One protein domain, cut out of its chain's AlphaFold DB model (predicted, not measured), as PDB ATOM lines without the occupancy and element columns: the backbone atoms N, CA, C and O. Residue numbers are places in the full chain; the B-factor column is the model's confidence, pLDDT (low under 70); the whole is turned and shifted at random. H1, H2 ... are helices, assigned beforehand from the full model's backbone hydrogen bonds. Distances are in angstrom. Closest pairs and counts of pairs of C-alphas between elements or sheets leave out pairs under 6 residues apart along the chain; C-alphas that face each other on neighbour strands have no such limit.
ATOM      1  N   ILE A   2     -30.719  -8.425  44.069       75.75
ATOM      2  CA  ILE A   2     -31.253  -8.958  42.792       75.75
ATOM      3  C   ILE A   2     -30.746  -8.202  41.564       75.75
ATOM      4  O   ILE A   2     -30.370  -8.841  40.594       75.75
ATOM      5  N   GLU A   3     -30.594  -6.881  41.666       72.88
ATOM      6  CA  GLU A   3     -29.970  -6.032  40.631       72.88
ATOM      7  C   GLU A   3     -28.571  -6.508  40.200       72.88
ATOM      8  O   GLU A   3     -28.094  -6.178  39.125       72.88
ATOM      9  N   GLN A   4     -27.888  -7.274  41.057       79.19
ATOM     10  CA  GLN A   4     -26.553  -7.819  40.791       79.19
ATOM     11  C   GLN A   4     -26.598  -9.248  40.227       79.19
ATOM     12  O   GLN A   4     -25.555  -9.801  39.894       79.19
ATOM     13  N   MET A   5     -27.781  -9.870  40.163       82.19
ATOM     14  CA  MET A   5     -27.985 -11.238  39.674       82.19
ATOM     15  C   MET A   5     -28.412 -11.286  38.208       82.19
ATOM     16  O   MET A   5     -28.333 -12.352  37.612       82.19
ATOM     17  N   THR A   6     -28.866 -10.175  37.637       88.06
ATOM     18  CA  THR A   6     -29.297 -10.092  36.240       88.06
ATOM     19  C   THR A   6     -28.214  -9.445  35.389       88.06
ATOM     20  O   THR A   6     -27.611  -8.450  35.793       88.06
ATOM     21  N   VAL A   7     -27.998  -9.966  34.187       88.31
ATOM     22  CA  VAL A   7     -27.146  -9.338  33.174       88.31
ATOM     23  C   VAL A   7     -27.922  -9.172  31.876       88.31
ATOM     24  O   VAL A   7     -28.644 -10.080  31.472       88.31
ATOM     25  N   THR A   8     -27.745  -8.034  31.210       89.50
ATOM     26  CA  THR A   8     -28.195  -7.846  29.826       89.50
ATOM     27  C   THR A   8     -27.080  -8.327  28.901       89.50
ATOM     28  O   THR A   8     -25.988  -7.743  28.907       89.50
ATOM     29  N   PRO A   9     -27.275  -9.418  28.144       87.19
ATOM     30  CA  PRO A   9     -26.233  -9.931  27.274       87.19
ATOM     31  C   PRO A   9     -25.892  -8.919  26.183       87.19
ATOM     32  O   PRO A   9     -26.762  -8.387  25.511       87.19
ATOM     33  N   ALA A  10     -24.605  -8.697  25.926       85.06
ATOM     34  CA  ALA A  10     -24.204  -7.671  24.964       85.06
ATOM     35  C   ALA A  10     -24.753  -7.915  23.538       85.06
ATOM     36  O   ALA A  10     -24.823  -6.982  22.743       85.06
ATOM     37  N   TRP A  11     -25.103  -9.161  23.193       82.94
ATOM     38  CA  TRP A  11     -25.641  -9.544  21.883       82.94
ATOM     39  C   TRP A  11     -27.107  -9.156  21.657       82.94
ATOM     40  O   TRP A  11     -27.582  -9.323  20.541       82.94
ATOM     41  N   THR A  12     -27.793  -8.605  22.661       85.31
ATOM     42  CA  THR A  12     -29.199  -8.175  22.568       85.31
ATOM     43  C   THR A  12     -29.330  -6.672  22.315       85.31
ATOM     44  O   THR A  12     -30.430  -6.141  22.357       85.31
ATOM     45  N   GLN A  13     -28.217  -5.961  22.097       79.94
ATOM     46  CA  GLN A  13     -28.187  -4.494  22.037       79.94
ATOM     47  C   GLN A  13     -29.075  -3.897  20.933       79.94
ATOM     48  O   GLN A  13     -29.578  -2.791  21.102       79.94
ATOM     49  N   ASP A  14     -29.255  -4.623  19.831       82.75
ATOM     50  CA  ASP A  14     -30.026  -4.178  18.666       82.75
ATOM     51  C   ASP A  14     -31.457  -4.752  18.648       82.75
ATOM     52  O   ASP A  14     -32.152  -4.654  17.638       82.75
ATOM     53  N   PHE A  15     -31.897  -5.402  19.732       84.75
ATOM     54  CA  PHE A  15     -33.246  -5.960  19.824       84.75
ATOM     55  C   PHE A  15     -34.257  -4.859  20.164       84.75
ATOM     56  O   PHE A  15     -33.945  -3.908  20.875       84.75
ATOM     57  N   GLU A  16     -35.497  -5.006  19.689       85.44
ATOM     58  CA  GLU A  16     -36.589  -4.077  20.023       85.44
ATOM     59  C   GLU A  16     -37.056  -4.188  21.489       85.44
ATOM     60  O   GLU A  16     -37.809  -3.335  21.956       85.44
ATOM     61  N   GLY A  17     -36.613  -5.215  22.222       87.06
ATOM     62  CA  GLY A  17     -36.949  -5.449  23.627       87.06
ATOM     63  C   GLY A  17     -35.760  -5.923  24.460       87.06
ATOM     64  O   GLY A  17     -34.690  -6.241  23.934       87.06
ATOM     65  N   ASP A  18     -35.968  -5.988  25.773       90.19
ATOM     66  CA  ASP A  18     -34.934  -6.345  26.741       90.19
ATOM     67  C   ASP A  18     -34.871  -7.853  26.999       90.19
ATOM     68  O   ASP A  18     -35.882  -8.541  27.136       90.19
ATOM     69  N   VAL A  19     -33.648  -8.368  27.123       91.19
ATOM     70  CA  VAL A  19     -33.388  -9.744  27.551       91.19
ATOM     71  C   VAL A  19     -32.520  -9.703  28.798       91.19
ATOM     72  O   VAL A  19     -31.388  -9.210  28.775       91.19
ATOM     73  N   TYR A  20     -33.039 -10.272  29.882       91.94
ATOM     74  CA  TYR A  20     -32.320 -10.425  31.140       91.94
ATOM     75  C   TYR A  20     -31.927 -11.885  31.337       91.94
ATOM     76  O   TYR A  20     -32.758 -12.785  31.247       91.94
ATOM     77  N   VAL A  21     -30.653 -12.124  31.640       90.69
ATOM     78  CA  VAL A  21     -30.137 -13.458  31.959       90.69
ATOM     79  C   VAL A  21     -29.744 -13.510  33.425       90.69
ATOM     80  O   VAL A  21     -29.011 -12.650  33.915       90.69
ATOM     81  N   VAL A  22     -30.200 -14.553  34.119       89.38
ATOM     82  CA  VAL A  22     -29.783 -14.872  35.488       89.38
ATOM     83  C   VAL A  22     -28.825 -16.059  35.428       89.38
ATOM     84  O   VAL A  22     -29.273 -17.199  35.302       89.38
ATOM     85  N   PRO A  23     -27.498 -15.844  35.478       85.62
ATOM     86  CA  PRO A  23     -26.556 -16.944  35.396       85.62
ATOM     87  C   PRO A  23     -26.679 -17.843  36.629       85.62
ATOM     88  O   PRO A  23     -26.681 -17.365  37.765       85.62
ATOM     89  N   ALA A  24     -26.689 -19.162  36.419       78.69
ATOM     90  CA  ALA A  24     -26.814 -20.151  37.495       78.69
ATOM     91  C   ALA A  24     -25.710 -20.042  38.567       78.69
ATOM     92  O   ALA A  24     -25.889 -20.471  39.707       78.69
ATOM     93  N   HIS A  25     -24.556 -19.462  38.221       76.81
ATOM     94  CA  HIS A  25     -23.459 -19.230  39.159       76.81
ATOM     95  C   HIS A  25     -23.636 -17.968  40.029       76.81
ATOM     96  O   HIS A  25     -22.877 -17.783  40.982       76.81
ATOM     97  N   GLY A  26     -24.634 -17.122  39.746       75.50
ATOM     98  CA  GLY A  26     -24.865 -15.842  40.422       75.50
ATOM     99  C   GLY A  26     -23.787 -14.793  40.123       75.50
ATOM    100  O   GLY A  26     -22.975 -14.957  39.218       75.50
ATOM    101  N   SER A  27     -23.749 -13.710  40.900       73.31
ATOM    102  CA  SER A  27     -22.779 -12.616  40.714       73.31
ATOM    103  C   SER A  27     -21.328 -13.005  41.041       73.31
ATOM    104  O   SER A  27     -20.397 -12.415  40.503       73.31
ATOM    105  N   ASP A  28     -21.136 -13.993  41.921       75.69
ATOM    106  CA  ASP A  28     -19.838 -14.567  42.286       75.69
ATOM    107  C   ASP A  28     -19.921 -16.105  42.218       75.69
ATOM    108  O   ASP A  28     -20.615 -16.722  43.045       75.69
ATOM    109  N   PRO A  29     -19.222 -16.745  41.260       73.12
ATOM    110  CA  PRO A  29     -19.260 -18.191  41.084       73.12
ATOM    111  C   PRO A  29     -18.859 -18.975  42.336       73.12
ATOM    112  O   PRO A  29     -19.503 -19.986  42.639       73.12
ATOM    113  N   GLY A  30     -17.891 -18.494  43.127       78.94
ATOM    114  CA  GLY A  30     -17.325 -19.220  44.272       78.94
ATOM    115  C   GLY A  30     -17.104 -20.720  43.995       78.94
ATOM    116  O   GLY A  30     -16.709 -21.118  42.902       78.94
ATOM    117  N   GLU A  31     -17.437 -21.574  44.969       80.38
ATOM    118  CA  GLU A  31     -17.453 -23.043  44.827       80.38
ATOM    119  C   GLU A  31     -18.672 -23.535  44.014       80.38
ATOM    120  O   GLU A  31     -19.604 -24.148  44.548       80.38
ATOM    121  N   TYR A  32     -18.689 -23.237  42.712       76.38
ATOM    122  CA  TYR A  32     -19.825 -23.484  41.815       76.38
ATOM    123  C   TYR A  32     -20.321 -24.940  41.827       76.38
ATOM    124  O   TYR A  32     -21.520 -25.188  41.964       76.38
ATOM    125  N   LEU A  33     -19.414 -25.922  41.766       76.94
ATOM    126  CA  LEU A  33     -19.786 -27.343  41.776       76.94
ATOM    127  C   LEU A  33     -20.484 -27.750  43.081       76.94
ATOM    128  O   LEU A  33     -21.484 -28.467  43.064       76.94
ATOM    129  N   ALA A  34     -19.999 -27.246  44.215       77.56
ATOM    130  CA  ALA A  34     -20.606 -27.522  45.511       77.56
ATOM    131  C   ALA A  34     -21.967 -26.816  45.673       77.56
ATOM    132  O   ALA A  34     -22.851 -27.336  46.356       77.56
ATOM    133  N   LYS A  35     -22.155 -25.644  45.044       74.00
ATOM    134  CA  LYS A  35     -23.450 -24.945  44.982       74.00
ATOM    135  C   LYS A  35     -24.475 -25.743  44.171       74.00
ATOM    136  O   LYS A  35     -25.590 -25.931  44.653       74.00
ATOM    137  N   LEU A  36     -24.086 -26.275  43.007       71.44
ATOM    138  CA  LEU A  36     -24.969 -27.077  42.151       71.44
ATOM    139  C   LEU A  36     -25.533 -28.312  42.866       71.44
ATOM    140  O   LEU A  36     -26.708 -28.620  42.705       71.44
ATOM    141  N   GLY A  37     -24.727 -28.997  43.680       70.50
ATOM    142  CA  GLY A  37     -25.195 -30.170  44.426       70.50
ATOM    143  C   GLY A  37     -26.197 -29.845  45.541       70.50
ATOM    144  O   GLY A  37     -27.024 -30.684  45.882       70.50
ATOM    145  N   ARG A  38     -26.146 -28.631  46.108       73.31
ATOM    146  CA  ARG A  38     -26.987 -28.227  47.248       73.31
ATOM    147  C   ARG A  38     -28.206 -27.395  46.866       73.31
ATOM    148  O   ARG A  38     -29.100 -27.250  47.693       73.31
ATOM    149  N   VAL A  39     -28.256 -26.826  45.658       73.44
ATOM    150  CA  VAL A  39     -29.353 -25.924  45.266       73.44
ATOM    151  C   VAL A  39     -30.712 -26.628  45.315       73.44
ATOM    152  O   VAL A  39     -31.666 -26.057  45.837       73.44
ATOM    153  N   TYR A  40     -30.752 -27.903  44.918       71.81
ATOM    154  CA  TYR A  40     -31.951 -28.749  44.925       71.81
ATOM    155  C   TYR A  40     -32.232 -29.436  46.268       71.81
ATOM    156  O   TYR A  40     -33.226 -30.141  46.398       71.81
ATOM    157  N   MET A  41     -31.361 -29.272  47.267       75.94
ATOM    158  CA  MET A  41     -31.586 -29.858  48.588       75.94
ATOM    159  C   MET A  41     -32.472 -28.940  49.411       75.94
ATOM    160  O   MET A  41     -32.196 -27.744  49.510       75.94
ATOM    161  N   ASP A  42     -33.491 -29.497  50.053       78.31
ATOM    162  CA  ASP A  42     -34.249 -28.757  51.052       78.31
ATOM    163  C   ASP A  42     -33.323 -28.285  52.173       78.31
ATOM    164  O   ASP A  42     -32.402 -28.984  52.607       78.31
ATOM    165  N   THR A  43     -33.555 -27.058  52.629       81.31
ATOM    166  CA  THR A  43     -32.898 -26.564  53.836       81.31
ATOM    167  C   THR A  43     -33.757 -26.918  55.040       81.31
ATOM    168  O   THR A  43     -34.951 -27.168  54.904       81.31
ATOM    169  N   THR A  44     -33.185 -26.875  56.243       77.81
ATOM    170  CA  THR A  44     -33.944 -27.116  57.484       77.81
ATOM    171  C   THR A  44     -35.138 -26.177  57.659       77.81
ATOM    172  O   THR A  44     -36.054 -26.502  58.406       77.81
ATOM    173  N   ASN A  45     -35.115 -25.014  57.001       80.31
ATOM    174  CA  ASN A  45     -36.081 -23.941  57.206       80.31
ATOM    175  C   ASN A  45     -37.041 -23.763  56.025       80.31
ATOM    176  O   ASN A  45     -38.080 -23.135  56.190       80.31
ATOM    177  N   GLU A  46     -36.679 -24.243  54.833       82.12
ATOM    178  CA  GLU A  46     -37.425 -23.942  53.615       82.12
ATOM    179  C   GLU A  46     -37.131 -24.963  52.502       82.12
ATOM    180  O   GLU A  46     -35.946 -25.196  52.191       82.12
ATOM    181  N   PRO A  47     -38.179 -25.527  51.872       82.06
ATOM    182  CA  PRO A  47     -38.040 -26.336  50.671       82.06
ATOM    183  C   PRO A  47     -37.367 -25.562  49.539       82.06
ATOM    184  O   PRO A  47     -37.478 -24.337  49.424       82.06
ATOM    185  N   TRP A  48     -36.649 -26.261  48.668       79.06
ATOM    186  CA  TRP A  48     -36.005 -25.618  47.523       79.06
ATOM    187  C   TRP A  48     -37.013 -24.979  46.552       79.06
ATOM    188  O   TRP A  48     -36.727 -23.919  46.001       79.06
ATOM    189  N   THR A  49     -38.205 -25.562  46.414       78.06
ATOM    190  CA  THR A  49     -39.284 -25.047  45.561       78.06
ATOM    191  C   THR A  49     -39.760 -23.670  46.020       78.06
ATOM    192  O   THR A  49     -39.801 -22.743  45.220       78.06
ATOM    193  N   THR A  50     -39.995 -23.478  47.321       81.88
ATOM    194  CA  THR A  50     -40.359 -22.170  47.897       81.88
ATOM    195  C   THR A  50     -39.238 -21.140  47.728       81.88
ATOM    196  O   THR A  50     -39.487 -19.959  47.477       81.88
ATOM    197  N   ARG A  51     -37.970 -21.575  47.806       84.69
ATOM    198  CA  ARG A  51     -36.821 -20.695  47.528       84.69
ATOM    199  C   ARG A  51     -36.791 -20.240  46.071       84.69
ATOM    200  O   ARG A  51     -36.473 -19.074  45.834       84.69
ATOM    201  N   LEU A  52     -37.106 -21.136  45.134       82.88
ATOM    202  CA  LEU A  52     -37.208 -20.816  43.713       82.88
ATOM    203  C   LEU A  52     -38.371 -19.855  43.452       82.88
ATOM    204  O   LEU A  52     -38.148 -18.814  42.849       82.88
ATOM    205  N   GLU A  53     -39.562 -20.143  43.974       84.00
ATOM    206  CA  GLU A  53     -40.744 -19.280  43.847       84.00
ATOM    207  C   GLU A  53     -40.456 -17.856  44.343       84.00
ATOM    208  O   GLU A  53     -40.683 -16.874  43.640       84.00
ATOM    209  N   ARG A  54     -39.829 -17.719  45.519       87.12
ATOM    210  CA  ARG A  54     -39.417 -16.407  46.035       87.12
ATOM    211  C   ARG A  54     -38.385 -15.716  45.142       87.12
ATOM    212  O   ARG A  54     -38.373 -14.487  45.083       87.12
ATOM    213  N   LEU A  55     -37.468 -16.458  44.517       86.25
ATOM    214  CA  LEU A  55     -36.509 -15.877  43.578       86.25
ATOM    215  C   LEU A  55     -37.234 -15.353  42.335       86.25
ATOM    216  O   LEU A  55     -37.013 -14.197  41.981       86.25
ATOM    217  N   LEU A  56     -38.111 -16.164  41.738       87.31
ATOM    218  CA  LEU A  56     -38.887 -15.811  40.549       87.31
ATOM    219  C   LEU A  56     -39.767 -14.589  40.807       87.31
ATOM    220  O   LEU A  56     -39.565 -13.579  40.147       87.31
ATOM    221  N   ASN A  57     -40.584 -14.594  41.866       88.75
ATOM    222  CA  ASN A  57     -41.450 -13.461  42.220       88.75
ATOM    223  C   ASN A  57     -40.674 -12.143  42.356       88.75
ATOM    224  O   ASN A  57     -41.136 -11.071  41.961       88.75
ATOM    225  N   ARG A  58     -39.468 -12.195  42.933       91.19
ATOM    226  CA  ARG A  58     -38.644 -10.995  43.089       91.19
ATOM    227  C   ARG A  58     -37.955 -10.572  41.789       91.19
ATOM    228  O   ARG A  58     -37.704  -9.381  41.637       91.19
ATOM    229  N   LEU A  59     -37.597 -11.514  40.914       90.38
ATOM    230  CA  LEU A  59     -37.077 -11.212  39.578       90.38
ATOM    231  C   LEU A  59     -38.176 -10.601  38.712       90.38
ATOM    232  O   LEU A  59     -37.939  -9.572  38.099       90.38
ATOM    233  N   GLU A  60     -39.380 -11.163  38.743       90.56
ATOM    234  CA  GLU A  60     -40.549 -10.645  38.033       90.56
ATOM    235  C   GLU A  60     -40.910  -9.237  38.510       90.56
ATOM    236  O   GLU A  60     -41.014  -8.326  37.700       90.56
ATOM    237  N   THR A  61     -40.956  -9.008  39.827       92.81
ATOM    238  CA  THR A  61     -41.191  -7.662  40.389       92.81
ATOM    239  C   THR A  61     -40.113  -6.652  39.972       92.81
ATOM    240  O   THR A  61     -40.371  -5.452  39.916       92.81
ATOM    241  N   HIS A  62     -38.875  -7.106  39.755       91.31
ATOM    242  CA  HIS A  62     -37.749  -6.221  39.462       91.31
ATOM    243  C   HIS A  62     -37.577  -5.929  37.970       91.31
ATOM    244  O   HIS A  62     -37.272  -4.795  37.610       91.31
ATOM    245  N   CYS A  63     -37.720  -6.954  37.132       91.12
ATOM    246  CA  CYS A  63     -37.473  -6.897  35.697       91.12
ATOM    247  C   CYS A  63     -38.747  -6.690  34.874       91.12
ATOM    248  O   CYS A  63     -38.622  -6.400  33.692       91.12
ATOM    249  N   ASP A  64     -39.928  -6.873  35.475       91.31
ATOM    250  CA  ASP A  64     -41.242  -6.793  34.819       91.31
ATOM    251  C   ASP A  64     -41.296  -7.540  33.464       91.31
ATOM    252  O   ASP A  64     -41.623  -6.954  32.429       91.31
ATOM    253  N   PRO A  65     -40.876  -8.825  33.412       91.19
ATOM    254  CA  PRO A  65     -40.734  -9.537  32.153       91.19
ATOM    255  C   PRO A  65     -42.098  -9.921  31.573       91.19
ATOM    256  O   PRO A  65     -42.975 -10.415  32.275       91.19
ATOM    257  N   THR A  66     -42.242  -9.811  30.251       88.50
ATOM    258  CA  THR A  66     -43.418 -10.349  29.543       88.50
ATOM    259  C   THR A  66     -43.409 -11.879  29.487       88.50
ATOM    260  O   THR A  66     -44.463 -12.506  29.455       88.50
ATOM    261  N   VAL A  67     -42.219 -12.488  29.450       86.81
ATOM    262  CA  VAL A  67     -42.025 -13.941  29.391       86.81
ATOM    263  C   VAL A  67     -40.831 -14.321  30.262       86.81
ATOM    264  O   VAL A  67     -39.777 -13.687  30.191       86.81
ATOM    265  N   VAL A  68     -40.977 -15.392  31.042       86.94
ATOM    266  CA  VAL A  68     -39.887 -16.013  31.804       86.94
ATOM    267  C   VAL A  68     -39.560 -17.368  31.184       86.94
ATOM    268  O   VAL A  68     -40.421 -18.238  31.084       86.94
ATOM    269  N   LEU A  69     -38.303 -17.558  30.777       87.75
ATOM    270  CA  LEU A  69     -37.801 -18.835  30.265       87.75
ATOM    271  C   LEU A  69     -36.930 -19.511  31.323       87.75
ATOM    272  O   LEU A  69     -35.971 -18.919  31.820       87.75
ATOM    273  N   LEU A  70     -37.249 -20.764  31.645       84.94
ATOM    274  CA  LEU A  70     -36.506 -21.574  32.608       84.94
ATOM    275  C   LEU A  70     -35.835 -22.747  31.894       84.94
ATOM    276  O   LEU A  70     -36.497 -23.670  31.424       84.94
ATOM    277  N   GLU A  71     -34.505 -22.721  31.825       82.00
ATOM    278  CA  GLU A  71     -33.721 -23.832  31.287       82.00
ATOM    279  C   GLU A  71     -33.543 -24.921  32.359       82.00
ATOM    280  O   GLU A  71     -32.831 -24.731  33.347       82.00
ATOM    281  N   SER A  72     -34.179 -26.079  32.155       74.50
ATOM    282  CA  SER A  72     -34.015 -27.257  33.014       74.50
ATOM    283  C   SER A  72     -32.972 -28.217  32.448       74.50
ATOM    284  O   SER A  72     -33.041 -28.600  31.282       74.50
ATOM    285  N   ARG A  73     -32.028 -28.678  33.285       65.50
ATOM    286  CA  ARG A  73     -30.985 -29.633  32.852       65.50
ATOM    287  C   ARG A  73     -31.382 -31.104  32.923       65.50
ATOM    288  O   ARG A  73     -30.730 -31.915  32.275       65.50
ATOM    289  N   ASN A  74     -32.353 -31.484  33.751       62.03
ATOM    290  CA  ASN A  74     -32.692 -32.902  33.920       62.03
ATOM    291  C   ASN A  74     -34.192 -33.207  33.964       62.03
ATOM    292  O   ASN A  74     -34.538 -34.373  34.134       62.03
ATOM    293  N   GLY A  75     -35.069 -32.198  33.869       56.91
ATOM    294  CA  GLY A  75     -36.529 -32.351  33.911       56.91
ATOM    295  C   GLY A  75     -37.096 -32.940  35.213       56.91
ATOM    296  O   GLY A  75     -38.306 -32.937  35.408       56.91
ATOM    297  N   LEU A  76     -36.255 -33.438  36.125       55.00
ATOM    298  CA  LEU A  76     -36.665 -34.194  37.305       55.00
ATOM    299  C   LEU A  76     -36.887 -33.277  38.508       55.00
ATOM    300  O   LEU A  76     -37.868 -33.430  39.231       55.00
ATOM    301  N   HIS A  77     -35.991 -32.311  38.715       58.09
ATOM    302  CA  HIS A  77     -36.134 -31.351  39.808       58.09
ATOM    303  C   HIS A  77     -36.988 -30.154  39.378       58.09
ATOM    304  O   HIS A  77     -37.936 -29.806  40.073       58.09
ATOM    305  N   ASP A  78     -36.761 -29.588  38.195       55.94
ATOM    306  CA  ASP A  78     -37.403 -28.327  37.794       55.94
ATOM    307  C   ASP A  78     -38.909 -28.461  37.510       55.94
ATOM    308  O   ASP A  78     -39.672 -27.536  37.773       55.94
ATOM    309  N   ILE A  79     -39.377 -29.640  37.086       55.06
ATOM    310  CA  ILE A  79     -40.814 -29.904  36.907       55.06
ATOM    311  C   ILE A  79     -41.493 -30.197  38.249       55.06
ATOM    312  O   ILE A  79     -42.642 -29.807  38.448       55.06
ATOM    313  N   ALA A  80     -40.783 -30.774  39.226       51.88
ATOM    314  CA  ALA A  80     -41.275 -30.838  40.602       51.88
ATOM    315  C   ALA A  80     -41.404 -29.430  41.211       51.88
ATOM    316  O   ALA A  80     -42.377 -29.172  41.914       51.88
ATOM    317  N   ALA A  81     -40.506 -28.493  40.877       52.28
ATOM    318  CA  ALA A  81     -40.737 -27.076  41.157       52.28
ATOM    319  C   ALA A  81     -41.971 -26.550  40.437       52.28
ATOM    320  O   ALA A  81     -42.865 -26.075  41.124       52.28
ATOM    321  N   ALA A  82     -42.072 -26.667  39.110       55.25
ATOM    322  CA  ALA A  82     -43.226 -26.168  38.352       55.25
ATOM    323  C   ALA A  82     -44.567 -26.716  38.883       55.25
ATOM    324  O   ALA A  82     -45.571 -26.012  38.920       55.25
ATOM    325  N   THR A  83     -44.571 -27.954  39.384       54.03
ATOM    326  CA  THR A  83     -45.754 -28.605  39.962       54.03
ATOM    327  C   THR A  83     -46.068 -28.161  41.401       54.03
ATOM    328  O   THR A  83     -47.212 -28.266  41.837       54.03
ATOM    329  N   VAL A  84     -45.070 -27.704  42.167       49.75
ATOM    330  CA  VAL A  84     -45.206 -27.313  43.590       49.75
ATOM    331  C   VAL A  84     -45.320 -25.796  43.778       49.75
ATOM    332  O   VAL A  84     -45.916 -25.348  44.750       49.75
ATOM    333  N   THR A  85     -44.769 -25.005  42.862       51.38
ATOM    334  CA  THR A  85     -44.642 -23.539  42.979       51.38
ATOM    335  C   THR A  85     -45.837 -22.761  42.424       51.38
ATOM    336  O   THR A  85     -45.759 -21.545  42.328       51.38
ATOM    337  N   HIS A  86     -46.938 -23.430  42.056       57.91
ATOM    338  CA  HIS A  86     -48.090 -22.808  41.375       57.91
ATOM    339  C   HIS A  86     -47.712 -22.023  40.105       57.91
ATOM    340  O   HIS A  86     -48.475 -21.176  39.652       57.91
ATOM    341  N   LEU A  87     -46.546 -22.301  39.515       63.53
ATOM    342  CA  LEU A  87     -46.170 -21.722  38.237       63.53
ATOM    343  C   LEU A  87     -47.056 -22.370  37.172       63.53
ATOM    344  O   LEU A  87     -46.872 -23.545  36.833       63.53
ATOM    345  N   ASP A  88     -48.014 -21.608  36.647       70.19
ATOM    346  CA  ASP A  88     -48.814 -21.925  35.455       70.19
ATOM    347  C   ASP A  88     -47.924 -21.853  34.193       70.19
ATOM    348  O   ASP A  88     -48.181 -21.117  33.248       70.19
ATOM    349  N   ALA A  89     -46.813 -22.593  34.199       79.81
ATOM    350  CA  ALA A  89     -45.839 -22.627  33.119       79.81
ATOM    351  C   ALA A  89     -46.183 -23.704  32.083       79.81
ATOM    352  O   ALA A  89     -46.536 -24.831  32.450       79.81
ATOM    353  N   GLU A  90     -45.998 -23.358  30.811       86.25
ATOM    354  CA  GLU A  90     -45.924 -24.298  29.691       86.25
ATOM    355  C   GLU A  90     -44.580 -25.041  29.707       86.25
ATOM    356  O   GLU A  90     -43.521 -24.453  29.952       86.25
TER     357      GLU A  90
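What this domain is: This is residues 2 to 90 of the 230 residues of an uncharacterized protein of Gemmatimonadales bacterium (UniProt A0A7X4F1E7). With little regular structure, this is a loop-rich model round one longer helix, H2, with short H3 crossing near H2's first residues and short H1 near the same end. The long stretch 2 to 31, without a named element, runs out and folds back around residues 12 to 17. The printed part has 89 residues, 31 of them in H1, H2 and H3, in that order; it is all helix, with no named strand. It is only just compact, close to loose, with a radius of gyration of the C-alphas of 14.1 A and spans of 43 by 33 by 23 A.

How they stand to each other: H2, residues 48 to 63, touches H3, residues 78 to 84, with residues 49 to 52 alone; the closest C-alphas, of Thr 49 and Ala 81, are 5.1 A apart. Their lines are about perpendicular, at 86 degrees. H1, residues 32 to 39, is close to H2 but not clearly touching; the closest C-alphas, of Val 39 and Trp 48, are 7.0 A apart. H1 and H3 are apart. Every O i to N i+4 pair is within hydrogen-bond range in H2 and H3, and 3 of 4 in H1.

Where its parts are: H2 measures 22.2 A from C-alpha 48 at (-36.005, -25.618, 47.523) to C-alpha 63 at (-37.473, -6.897, 35.697). H1 measures 10.4 A and H3 9.8 A, ending at C-alpha 84 (-45.206, -27.313, 43.590).

The domain as a whole: The farthest C-alphas, of Asp 14 and Thr 44, are 45.3 A apart. The printed part has no cut; the link from H2 to H3 is long, with 14 residues. Residues 73 to 87 have pLDDT under 70.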